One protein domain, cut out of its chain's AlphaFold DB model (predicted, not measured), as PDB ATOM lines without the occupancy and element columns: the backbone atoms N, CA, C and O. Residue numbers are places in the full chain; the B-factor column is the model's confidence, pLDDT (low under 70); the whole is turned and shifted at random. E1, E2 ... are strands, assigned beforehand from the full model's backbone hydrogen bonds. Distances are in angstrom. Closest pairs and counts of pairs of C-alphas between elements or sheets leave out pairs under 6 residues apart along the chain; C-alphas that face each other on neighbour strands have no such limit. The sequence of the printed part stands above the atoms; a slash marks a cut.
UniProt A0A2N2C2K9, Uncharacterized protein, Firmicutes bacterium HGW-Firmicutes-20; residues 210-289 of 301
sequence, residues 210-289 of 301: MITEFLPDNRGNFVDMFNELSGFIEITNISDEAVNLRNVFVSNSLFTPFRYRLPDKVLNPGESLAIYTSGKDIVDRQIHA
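Overview. This is residues 210 to 289 of the 301 residues of an uncharacterized protein of Firmicutes bacterium HGW-Firmicutes-20 (UniProt A0A2N2C2K9). Little regular structure is here: a small sheet with long loops, of which residues 238 to 271 fold back on themselves through two short antiparallel pairings. Strands E1, E2, E3 keep this order along the chain and across the sheet, a meander, each the antiparallel neighbour of the one before. The printed part has 80 residues, and the named elements, all strand, hold only 19 of them. The whole is compact, radius of gyration of the C-alphas 12.6 A, spans 35 by 28 by 21 A.

Along the chain. Find C-alpha 210 at (15.958, -2.059, -7.529); E1, residues 210 to 215, runs 14.9 A from there. E2, residues 231 to 237, runs 20.5 A. E3, residues 272 to 277, runs 15.9 A to (30.561, -4.324, 0.840).

Arrangement. In the hairpin of E1 and E2, at 163 degrees, find N 212 and O 234 within hydrogen-bond range, 3.0 A. In the hairpin of E2 and E3, at 156 degrees, find N 235 and O 273 within hydrogen-bond range, 3.0 A.

Size, cuts and confidence. The C-alphas farthest apart, Arg 219 and Glu 241, are 35.4 A apart. The printed part has no cut; both links are long. No printed residue is under 70 in pLDDT.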
ATOM      1  N   MET A 210      15.048  -2.877  -6.737       95.12
ATOM      2  CA  MET A 210      15.958  -2.059  -7.529       95.12
ATOM      3  C   MET A 210      17.157  -1.649  -6.685       95.12
ATOM      4  O   MET A 210      16.990  -1.247  -5.536       95.12
ATOM      5  N   ILE A 211      18.356  -1.706  -7.263       95.19
ATOM      6  CA  ILE A 211      19.524  -1.039  -6.681       95.19
ATOM      7  C   ILE A 211      19.300   0.468  -6.839       95.19
ATOM      8  O   ILE A 211      19.310   0.979  -7.960       95.19
ATOM      9  N   THR A 212      19.044   1.168  -5.736       96.56
ATOM     10  CA  THR A 212      18.733   2.609  -5.731       96.56
ATOM     11  C   THR A 212      19.951   3.472  -5.470       96.56
ATOM     12  O   THR A 212      20.046   4.576  -6.005       96.56
ATOM     13  N   GLU A 213      20.909   2.958  -4.706       94.56
ATOM     14  CA  GLU A 213      22.164   3.638  -4.427       94.56
ATOM     15  C   GLU A 213      23.303   2.622  -4.364       94.56
ATOM     16  O   GLU A 213      23.128   1.474  -3.959       94.56
ATOM     17  N   PHE A 214      24.500   3.029  -4.770       93.31
ATOM     18  CA  PHE A 214      25.707   2.275  -4.469       93.31
ATOM     19  C   PHE A 214      26.889   3.232  -4.326       93.31
ATOM     20  O   PHE A 214      27.052   4.180  -5.097       93.31
ATOM     21  N   LEU A 215      27.745   2.959  -3.349       94.62
ATOM     22  CA  LEU A 215      28.957   3.718  -3.076       94.62
ATOM     23  C   LEU A 215      30.149   2.761  -3.099       94.62
ATOM     24  O   LEU A 215      30.393   2.064  -2.112       94.62
ATOM     25  N   PRO A 216      30.919   2.716  -4.201       93.75
ATOM     26  CA  PRO A 216      32.044   1.794  -4.316       93.75
ATOM     27  C   PRO A 216      33.193   2.064  -3.344       93.75
ATOM     28  O   PRO A 216      33.886   1.138  -2.932       93.75
ATOM     29  N   ASP A 217      33.432   3.338  -3.033       91.00
ATOM     30  CA  ASP A 217      34.566   3.809  -2.241       91.00
ATOM     31  C   ASP A 217      34.088   4.938  -1.326       91.00
ATOM     32  O   ASP A 217      33.808   6.051  -1.776       91.00
ATOM     33  N   ASN A 218      33.941   4.625  -0.041       91.94
ATOM     34  CA  ASN A 218      33.508   5.574   0.969       91.94
ATOM     35  C   ASN A 218      34.731   6.291   1.549       91.94
ATOM     36  O   ASN A 218      35.595   5.681   2.172       91.94
ATOM     37  N   ARG A 219      34.802   7.609   1.349       90.38
ATOM     38  CA  ARG A 219      35.935   8.442   1.787       90.38
ATOM     39  C   ARG A 219      35.579   9.427   2.899       90.38
ATOM     40  O   ARG A 219      36.257  10.440   3.048       90.38
ATOM     41  N   GLY A 220      34.535   9.131   3.675       84.88
ATOM     42  CA  GLY A 220      34.177   9.919   4.859       84.88
ATOM     43  C   GLY A 220      32.709  10.322   4.962       84.88
ATOM     44  O   GLY A 220      32.412  11.254   5.701       84.88
ATOM     45  N   ASN A 221      31.799   9.656   4.246       78.88
ATOM     46  CA  ASN A 221      30.369   9.968   4.336       78.88
ATOM     47  C   ASN A 221      29.788   9.493   5.678       78.88
ATOM     48  O   ASN A 221      29.080  10.231   6.355       78.88
ATOM     49  N   PHE A 222      30.109   8.259   6.070       86.88
ATOM     50  CA  PHE A 222      29.673   7.609   7.308       86.88
ATOM     51  C   PHE A 222      30.538   6.376   7.579       86.88
ATOM     52  O   PHE A 222      31.160   5.852   6.655       86.88
ATOM     53  N   VAL A 223      30.564   5.901   8.823       92.44
ATOM     54  CA  VAL A 223      31.229   4.647   9.204       92.44
ATOM     55  C   VAL A 223      30.211   3.530   9.429       92.44
ATOM     56  O   VAL A 223      29.053   3.794   9.756       92.44
ATOM     57  N   ASP A 224      30.642   2.287   9.248       90.50
ATOM     58  CA  ASP A 224      29.879   1.099   9.626       90.50
ATOM     59  C   ASP A 224      30.001   0.781  11.133       90.50
ATOM     60  O   ASP A 224      30.630   1.515  11.902       90.50
ATOM     61  N   MET A 225      29.393  -0.321  11.581       91.75
ATOM     62  CA  MET A 225      29.397  -0.751  12.985       91.75
ATOM     63  C   MET A 225      30.786  -1.124  13.531       91.75
ATOM     64  O   MET A 225      30.943  -1.260  14.744       91.75
ATOM     65  N   PHE A 226      31.791  -1.269  12.663       91.56
ATOM     66  CA  PHE A 226      33.191  -1.501  13.021       91.56
ATOM     67  C   PHE A 226      34.026  -0.216  12.980       91.56
ATOM     68  O   PHE A 226      35.247  -0.278  13.122       91.56
ATOM     69  N   ASN A 227      33.382   0.946  12.820       92.44
ATOM     70  CA  ASN A 227      34.020   2.237  12.573       92.44
ATOM     71  C   ASN A 227      34.857   2.268  11.278       92.44
ATOM     72  O   ASN A 227      35.827   3.024  11.186       92.44
ATOM     73  N   GLU A 228      34.497   1.469  10.270       93.12
ATOM     74  CA  GLU A 228      35.177   1.441   8.974       93.12
ATOM     75  C   GLU A 228      34.388   2.200   7.902       93.12
ATOM     76  O   GLU A 228      33.158   2.242   7.898       93.12
ATOM     77  N   LEU A 229      35.105   2.797   6.948       93.38
ATOM     78  CA  LEU A 229      34.516   3.451   5.780       93.38
ATOM     79  C   LEU A 229      34.261   2.421   4.671       93.38
ATOM     80  O   LEU A 229      34.918   2.413   3.631       93.38
ATOM     81  N   SER A 230      33.324   1.512   4.916       94.50
ATOM     82  CA  SER A 230      32.923   0.506   3.932       94.50
ATOM     83  C   SER A 230      32.109   1.139   2.794       94.50
ATOM     84  O   SER A 230      31.312   2.057   3.017       94.50
ATOM     85  N   GLY A 231      32.298   0.636   1.569       95.12
ATOM     86  CA  GLY A 231      31.350   0.862   0.476       95.12
ATOM     87  C   GLY A 231      30.012   0.179   0.769       95.12
ATOM     88  O   GLY A 231      29.939  -0.670   1.662       95.12
ATOM     89  N   PHE A 232      28.957   0.530   0.040       95.25
ATOM     90  CA  PHE A 232      27.648  -0.097   0.221       95.25
ATOM     91  C   PHE A 232      26.842  -0.166  -1.073       95.25
ATOM     92  O   PHE A 232      27.141   0.514  -2.056       95.25
ATOM     93  N   ILE A 233      25.812  -0.999  -1.030       97.19
ATOM     94  CA  ILE A 233      24.746  -1.121  -2.014       97.19
ATOM     95  C   ILE A 233      23.441  -0.925  -1.251       97.19
ATOM     96  O   ILE A 233      23.253  -1.526  -0.196       97.19
ATOM     97  N   GLU A 234      22.549  -0.093  -1.759       96.81
ATOM     98  CA  GLU A 234      21.178   0.008  -1.287       96.81
ATOM     99  C   GLU A 234      20.248  -0.651  -2.296       96.81
ATOM    100  O   GLU A 234      20.258  -0.315  -3.483       96.81
ATOM    101  N   ILE A 235      19.429  -1.577  -1.805       97.44
ATOM    102  CA  ILE A 235      18.308  -2.130  -2.560       97.44
ATOM    103  C   ILE A 235      17.002  -1.587  -1.992       97.44
ATOM    104  O   ILE A 235      16.836  -1.520  -0.777       97.44
ATOM    105  N   THR A 236      16.064  -1.239  -2.862       97.88
ATOM    106  CA  THR A 236      14.737  -0.744  -2.486       97.88
ATOM    107  C   THR A 236      13.660  -1.606  -3.115       97.88
ATOM    108  O   THR A 236      13.755  -1.972  -4.289       97.88
ATOM    109  N   ASN A 237      12.615  -1.912  -2.347       98.00
ATOM    110  CA  ASN A 237      11.391  -2.477  -2.892       98.00
ATOM    111  C   ASN A 237      10.595  -1.388  -3.624       98.00
ATOM    112  O   ASN A 237      10.010  -0.506  -2.998       98.00
ATOM    113  N   ILE A 238      10.587  -1.457  -4.953       97.19
ATOM    114  CA  ILE A 238       9.901  -0.504  -5.838       97.19
ATOM    115  C   ILE A 238       8.489  -0.959  -6.228       97.19
ATOM    116  O   ILE A 238       7.805  -0.258  -6.972       97.19
ATOM    117  N   SER A 239       8.062  -2.133  -5.757       96.75
ATOM    118  CA  SER A 239       6.715  -2.654  -5.989       96.75
ATOM    119  C   SER A 239       5.718  -2.184  -4.925       96.75
ATOM    120  O   SER A 239       6.087  -1.587  -3.915       96.75
ATOM    121  N   ASP A 240       4.439  -2.470  -5.156       97.00
ATOM    122  CA  ASP A 240       3.324  -2.237  -4.234       97.00
ATOM    123  C   ASP A 240       3.036  -3.435  -3.305       97.00
ATOM    124  O   ASP A 240       2.122  -3.381  -2.481       97.00
ATOM    125  N   GLU A 241       3.852  -4.488  -3.373       97.19
ATOM    126  CA  GLU A 241       3.751  -5.685  -2.539       97.19
ATOM    127  C   GLU A 241       4.961  -5.829  -1.609       97.19
ATOM    128  O   GLU A 241       6.060  -5.372  -1.911       97.19
ATOM    129  N   ALA A 242       4.790  -6.516  -0.478       97.94
ATOM    130  CA  ALA A 242       5.921  -6.897   0.365       97.94
ATOM    131  C   ALA A 242       6.788  -7.962  -0.332       97.94
ATOM    132  O   ALA A 242       6.270  -8.944  -0.872       97.94
ATOM    133  N   VAL A 243       8.111  -7.797  -0.287       97.19
ATOM    134  CA  VAL A 243       9.079  -8.704  -0.919       97.19
ATOM    135  C   VAL A 243       9.930  -9.370   0.149       97.19
ATOM    136  O   VAL A 243      10.583  -8.690   0.933       97.19
ATOM    137  N   ASN A 244       9.954 -10.702   0.169       96.06
ATOM    138  CA  ASN A 244      10.920 -11.443   0.973       96.06
ATOM    139  C   ASN A 244      12.240 -11.583   0.190       96.06
ATOM    140  O   ASN A 244      12.232 -12.016  -0.960       96.06
ATOM    141  N   LEU A 245      13.355 -11.222   0.824       94.62
ATOM    142  CA  LEU A 245      14.708 -11.292   0.274       94.62
ATOM    143  C   LEU A 245      15.332 -12.695   0.319       94.62
ATOM    144  O   LEU A 245      16.459 -12.882  -0.138       94.62
ATOM    145  N   ARG A 246      14.625 -13.699   0.845       90.81
ATOM    146  CA  ARG A 246      15.044 -15.101   0.799       90.81
ATOM    147  C   ARG A 246      15.311 -15.505  -0.654       90.81
ATOM    148  O   ARG A 246      14.427 -15.399  -1.499       90.81
ATOM    149  N   ASN A 247      16.526 -15.990  -0.912       89.38
ATOM    150  CA  ASN A 247      17.053 -16.358  -2.236       89.38
ATOM    151  C   ASN A 247      17.251 -15.184  -3.210       89.38
ATOM    152  O   ASN A 247      17.440 -15.402  -4.403       89.38
ATOM    153  N   VAL A 248      17.261 -13.947  -2.712       93.38
ATOM    154  CA  VAL A 248      17.804 -12.803  -3.449       93.38
ATOM    155  C   VAL A 248      19.313 -12.773  -3.237       93.38
ATOM    156  O   VAL A 248      19.795 -12.978  -2.121       93.38
ATOM    157  N   PHE A 249      20.057 -12.517  -4.306       94.75
ATOM    158  CA  PHE A 249      21.511 -12.422  -4.280       94.75
ATOM    159  C   PHE A 249      21.953 -11.026  -4.691       94.75
ATOM    160  O   PHE A 249      21.245 -10.335  -5.418       94.75
ATOM    161  N   VAL A 250      23.132 -10.636  -4.222       95.69
ATOM    162  CA  VAL A 250      23.848  -9.460  -4.709       95.69
ATOM    163  C   VAL A 250      25.264  -9.879  -5.072       95.69
ATOM    164  O   VAL A 250      25.892 -10.684  -4.378       95.69
ATOM    165  N   SER A 251      25.789  -9.340  -6.164       95.62
ATOM    166  CA  SER A 251      27.128  -9.657  -6.639       95.62
ATOM    167  C   SER A 251      27.833  -8.444  -7.220       95.62
ATOM    168  O   SER A 251      27.224  -7.484  -7.676       95.62
ATOM    169  N   ASN A 252      29.162  -8.509  -7.236       95.12
ATOM    170  CA  ASN A 252      30.018  -7.561  -7.941       95.12
ATOM    171  C   ASN A 252      30.573  -8.119  -9.266       95.12
ATOM    172  O   ASN A 252      31.614  -7.662  -9.748       95.12
ATOM    173  N   SER A 253      29.922  -9.142  -9.826       93.38
ATOM    174  CA  SER A 253      30.374  -9.882 -11.003       93.38
ATOM    175  C   SER A 253      29.191 -10.402 -11.817       93.38
ATOM    176  O   SER A 253      28.307 -11.064 -11.281       93.38
ATOM    177  N   LEU A 254      29.225 -10.169 -13.133       89.56
ATOM    178  CA  LEU A 254      28.241 -10.718 -14.075       89.56
ATOM    179  C   LEU A 254      28.400 -12.226 -14.298       89.56
ATOM    180  O   LEU A 254      27.448 -12.872 -14.707       89.56
ATOM    181  N   PHE A 255      29.583 -12.777 -14.022       90.69
ATOM    182  CA  PHE A 255      29.879 -14.203 -14.201       90.69
ATOM    183  C   PHE A 255      29.548 -15.035 -12.960       90.69
ATOM    184  O   PHE A 255      29.514 -16.257 -13.017       90.69
ATOM    185  N   THR A 256      29.318 -14.372 -11.825       94.06
ATOM    186  CA  THR A 256      28.922 -15.020 -10.570       94.06
ATOM    187  C   THR A 256      27.767 -14.257  -9.922       94.06
ATOM    188  O   THR A 256      27.966 -13.641  -8.870       94.06
ATOM    189  N   PRO A 257      26.584 -14.197 -10.559       94.00
ATOM    190  CA  PRO A 257      25.457 -13.409 -10.059       94.00
ATOM    191  C   PRO A 257      24.905 -13.934  -8.720       94.00
ATOM    192  O   PRO A 257      24.376 -13.159  -7.930       94.00
ATOM    193  N   PHE A 258      25.113 -15.213  -8.398       95.31
ATOM    194  CA  PHE A 258      24.645 -15.857  -7.166       95.31
ATOM    195  C   PHE A 258      25.705 -15.836  -6.053       95.31
ATOM    196  O   PHE A 258      25.962 -16.848  -5.406       95.31
ATOM    197  N   ARG A 259      26.370 -14.692  -5.851       94.69
ATOM    198  CA  ARG A 259      27.511 -14.581  -4.927       94.69
ATOM    199  C   ARG A 259      27.099 -14.459  -3.461       94.69
ATOM    200  O   ARG A 259      27.452 -15.308  -2.653       94.69
ATOM    201  N   TYR A 260      26.406 -13.379  -3.101       95.62
ATOM    202  CA  TYR A 260      26.049 -13.096  -1.712       95.62
ATOM    203  C   TYR A 260      24.542 -13.214  -1.532       95.62
ATOM    204  O   TYR A 260      23.797 -12.347  -1.988       95.62
ATOM    205  N   ARG A 261      24.088 -14.291  -0.882       94.94
ATOM    206  CA  ARG A 261      22.669 -14.490  -0.569       94.94
ATOM    207  C   ARG A 261      22.251 -13.537   0.549       94.94
ATOM    208  O   ARG A 261      22.857 -13.525   1.616       94.94
ATOM    209  N   LEU A 262      21.190 -12.772   0.323       94.75
ATOM    210  CA  LEU A 262      20.614 -11.904   1.342       94.75
ATOM    211  C   LEU A 262      19.891 -12.717   2.426       94.75
ATOM    212  O   LEU A 262      19.375 -13.806   2.152       94.75
ATOM    213  N   PRO A 263      19.833 -12.199   3.668       93.19
ATOM    214  CA  PRO A 263      19.105 -12.857   4.741       93.19
ATOM    215  C   PRO A 263      17.597 -12.875   4.478       93.19
ATOM    216  O   PRO A 263      17.065 -12.020   3.769       93.19
ATOM    217  N   ASP A 264      16.902 -13.816   5.118       94.12
ATOM    218  CA  ASP A 264      15.438 -13.874   5.137       94.12
ATOM    219  C   ASP A 264      14.882 -12.639   5.862       94.12
ATOM    220  O   ASP A 264      14.825 -12.563   7.092       94.12
ATOM    221  N   LYS A 265      14.555 -11.617   5.070       94.62
ATOM    222  CA  LYS A 265      14.036 -10.330   5.517       94.62
ATOM    223  C   LYS A 265      12.967  -9.874   4.542       94.62
ATOM    224  O   LYS A 265      13.151  -9.952   3.332       94.62
ATOM    225  N   VAL A 266      11.862  -9.362   5.068       97.25
ATOM    226  CA  VAL A 266      10.799  -8.763   4.260       97.25
ATOM    227  C   VAL A 266      11.038  -7.260   4.145       97.25
ATOM    228  O   VAL A 266      11.279  -6.611   5.161       97.25
ATOM    229  N   LEU A 267      10.969  -6.728   2.924       98.12
ATOM    230  CA  LEU A 267      10.883  -5.296   2.641       98.12
ATOM    231  C   LEU A 267       9.451  -4.953   2.231       98.12
ATOM    232  O   LEU A 267       8.945  -5.483   1.239       98.12
ATOM    233  N   ASN A 268       8.795  -4.061   2.967       98.50
ATOM    234  CA  ASN A 268       7.505  -3.495   2.560       98.50
ATOM    235  C   ASN A 268       7.673  -2.536   1.362       98.50
ATOM    236  O   ASN A 268       8.799  -2.133   1.060       98.50
ATOM    237  N   PRO A 269       6.582  -2.154   0.667       98.56
ATOM    238  CA  PRO A 269       6.637  -1.175  -0.418       98.56
ATOM    239  C   PRO A 269       7.385   0.104  -0.026       98.56
ATOM    240  O   PRO A 269       7.053   0.745   0.972       98.56
ATOM    241  N   GLY A 270       8.401   0.467  -0.811       97.94
ATOM    242  CA  GLY A 270       9.246   1.642  -0.591       97.94
ATOM    243  C   GLY A 270      10.326   1.490   0.487       97.94
ATOM    244  O   GLY A 270      11.082   2.434   0.698       97.94
ATOM    245  N   GLU A 271      10.425   0.345   1.174       98.44
ATOM    246  CA  GLU A 271      11.509   0.107   2.131       98.44
ATOM    247  C   GLU A 271      12.831  -0.206   1.425       98.44
ATOM    248  O   GLU A 271      12.880  -0.940   0.432       98.44
ATOM    249  N   SER A 272      13.910   0.311   2.014       97.69
ATOM    250  CA  SER A 272      15.279   0.141   1.537       97.69
ATOM    251  C   SER A 272      16.131  -0.655   2.524       97.69
ATOM    252  O   SER A 272      15.914  -0.648   3.741       97.69
ATOM    253  N   LEU A 273      17.138  -1.339   1.994       96.56
ATOM    254  CA  LEU A 273      18.128  -2.092   2.747       96.56
ATOM    255  C   LEU A 273      19.528  -1.739   2.258       96.56
ATOM    256  O   LEU A 273      19.878  -2.013   1.112       96.56
ATOM    257  N   ALA A 274      20.339  -1.199   3.165       95.50
ATOM    258  CA  ALA A 274      21.763  -1.001   2.944       95.50
ATOM    259  C   ALA A 274      22.552  -2.286   3.244       95.50
ATOM    260  O   ALA A 274      22.373  -2.924   4.287       95.50
ATOM    261  N   ILE A 275      23.453  -2.632   2.329       96.69
ATOM    262  CA  ILE A 275      24.354  -3.782   2.367       96.69
ATOM    263  C   ILE A 275      25.776  -3.243   2.225       96.69
ATOM    264  O   ILE A 275      26.171  -2.761   1.164       96.69
ATOM    265  N   TYR A 276      26.565  -3.315   3.290       96.50
ATOM    266  CA  TYR A 276      27.959  -2.895   3.270       96.50
ATOM    267  C   TYR A 276      28.811  -3.913   2.517       96.50
ATOM    268  O   TYR A 276      28.785  -5.104   2.798       96.50
ATOM    269  N   THR A 277      29.646  -3.461   1.594       95.88
ATOM    270  CA  THR A 277      30.561  -4.324   0.840       95.88
ATOM    271  C   THR A 277      31.937  -4.286   1.503       95.88
ATOM    272  O   THR A 277      32.874  -3.674   0.979       95.88
ATOM    273  N   SER A 278      32.038  -4.844   2.714       93.81
ATOM    274  CA  SER A 278      33.241  -4.756   3.561       93.81
ATOM    275  C   SER A 278      34.200  -5.938   3.396       93.81
ATOM    276  O   SER A 278      35.367  -5.826   3.777       93.81
ATOM    277  N   GLY A 279      33.750  -7.056   2.822       93.81
ATOM    278  CA  GLY A 279      34.549  -8.273   2.704       93.81
ATOM    279  C   GLY A 279      34.542  -9.172   3.944       93.81
ATOM    280  O   GLY A 279      35.513  -9.900   4.138       93.81
ATOM    281  N   LYS A 280      33.532  -9.064   4.821       90.25
ATOM    282  CA  LYS A 280      33.524  -9.724   6.144       90.25
ATOM    283  C   LYS A 280      32.440 -10.786   6.362       90.25
ATOM    284  O   LYS A 280      32.552 -11.485   7.356       90.25
ATOM    285  N   ASP A 281      31.446 -10.893   5.479       90.81
ATOM    286  CA  ASP A 281      30.291 -11.806   5.609       90.81
ATOM    287  C   ASP A 281      29.649 -11.803   7.012       90.81
ATOM    288  O   ASP A 281      29.849 -12.700   7.831       90.81
ATOM    289  N   ILE A 282      28.926 -10.724   7.332       89.50
ATOM    290  CA  ILE A 282      28.302 -10.526   8.650       89.50
ATOM    291  C   ILE A 282      26.844 -10.136   8.461       89.50
ATOM    292  O   ILE A 282      26.541  -9.165   7.771       89.50
ATOM    293  N   VAL A 283      25.946 -10.855   9.128       82.88
ATOM    294  CA  VAL A 283      24.524 -10.519   9.207       82.88
ATOM    295  C   VAL A 283      24.156 -10.332  10.677       82.88
ATOM    296  O   VAL A 283      23.933 -11.299  11.400       82.88
ATOM    297  N   ASP A 284      24.122  -9.078  11.125       82.19
ATOM    298  CA  ASP A 284      23.658  -8.688  12.464       82.19
ATOM    299  C   ASP A 284      22.787  -7.420  12.343       82.19
ATOM    300  O   ASP A 284      21.878  -7.362  11.513       82.19
ATOM    301  N   ARG A 285      23.071  -6.359  13.110       83.81
ATOM    302  CA  ARG A 285      22.404  -5.055  12.975       83.81
ATOM    303  C   ARG A 285      22.664  -4.398  11.617       83.81
ATOM    304  O   ARG A 285      21.868  -3.567  11.189       83.81
ATOM    305  N   GLN A 286      23.774  -4.750  10.969       91.12
ATOM    306  CA  GLN A 286      24.134  -4.363   9.608       91.12
ATOM    307  C   GLN A 286      24.441  -5.618   8.789       91.12
ATOM    308  O   GLN A 286      24.890  -6.628   9.333       91.12
ATOM    309  N   ILE A 287      24.196  -5.534   7.482       95.12
ATOM    310  CA  ILE A 287      24.529  -6.592   6.528       95.12
ATOM    311  C   ILE A 287      25.850  -6.218   5.869       95.12
ATOM    312  O   ILE A 287      25.977  -5.126   5.320       95.12
ATOM    313  N   HIS A 288      26.813  -7.129   5.919       96.19
ATOM    314  CA  HIS A 288      28.121  -6.999   5.305       96.19
ATOM    315  C   HIS A 288      28.353  -8.144   4.323       96.19
ATOM    316  O   HIS A 288      28.533  -9.282   4.746       96.19
ATOM    317  N   ALA A 289      28.417  -7.836   3.031       96.25
ATOM    318  CA  ALA A 289      28.783  -8.794   2.000       96.25
ATOM    319  C   ALA A 289      30.262  -9.211   2.101       96.25
ATOM    320  O   ALA A 289      31.131  -8.443   2.540       96.25
TER     321      ALA A 289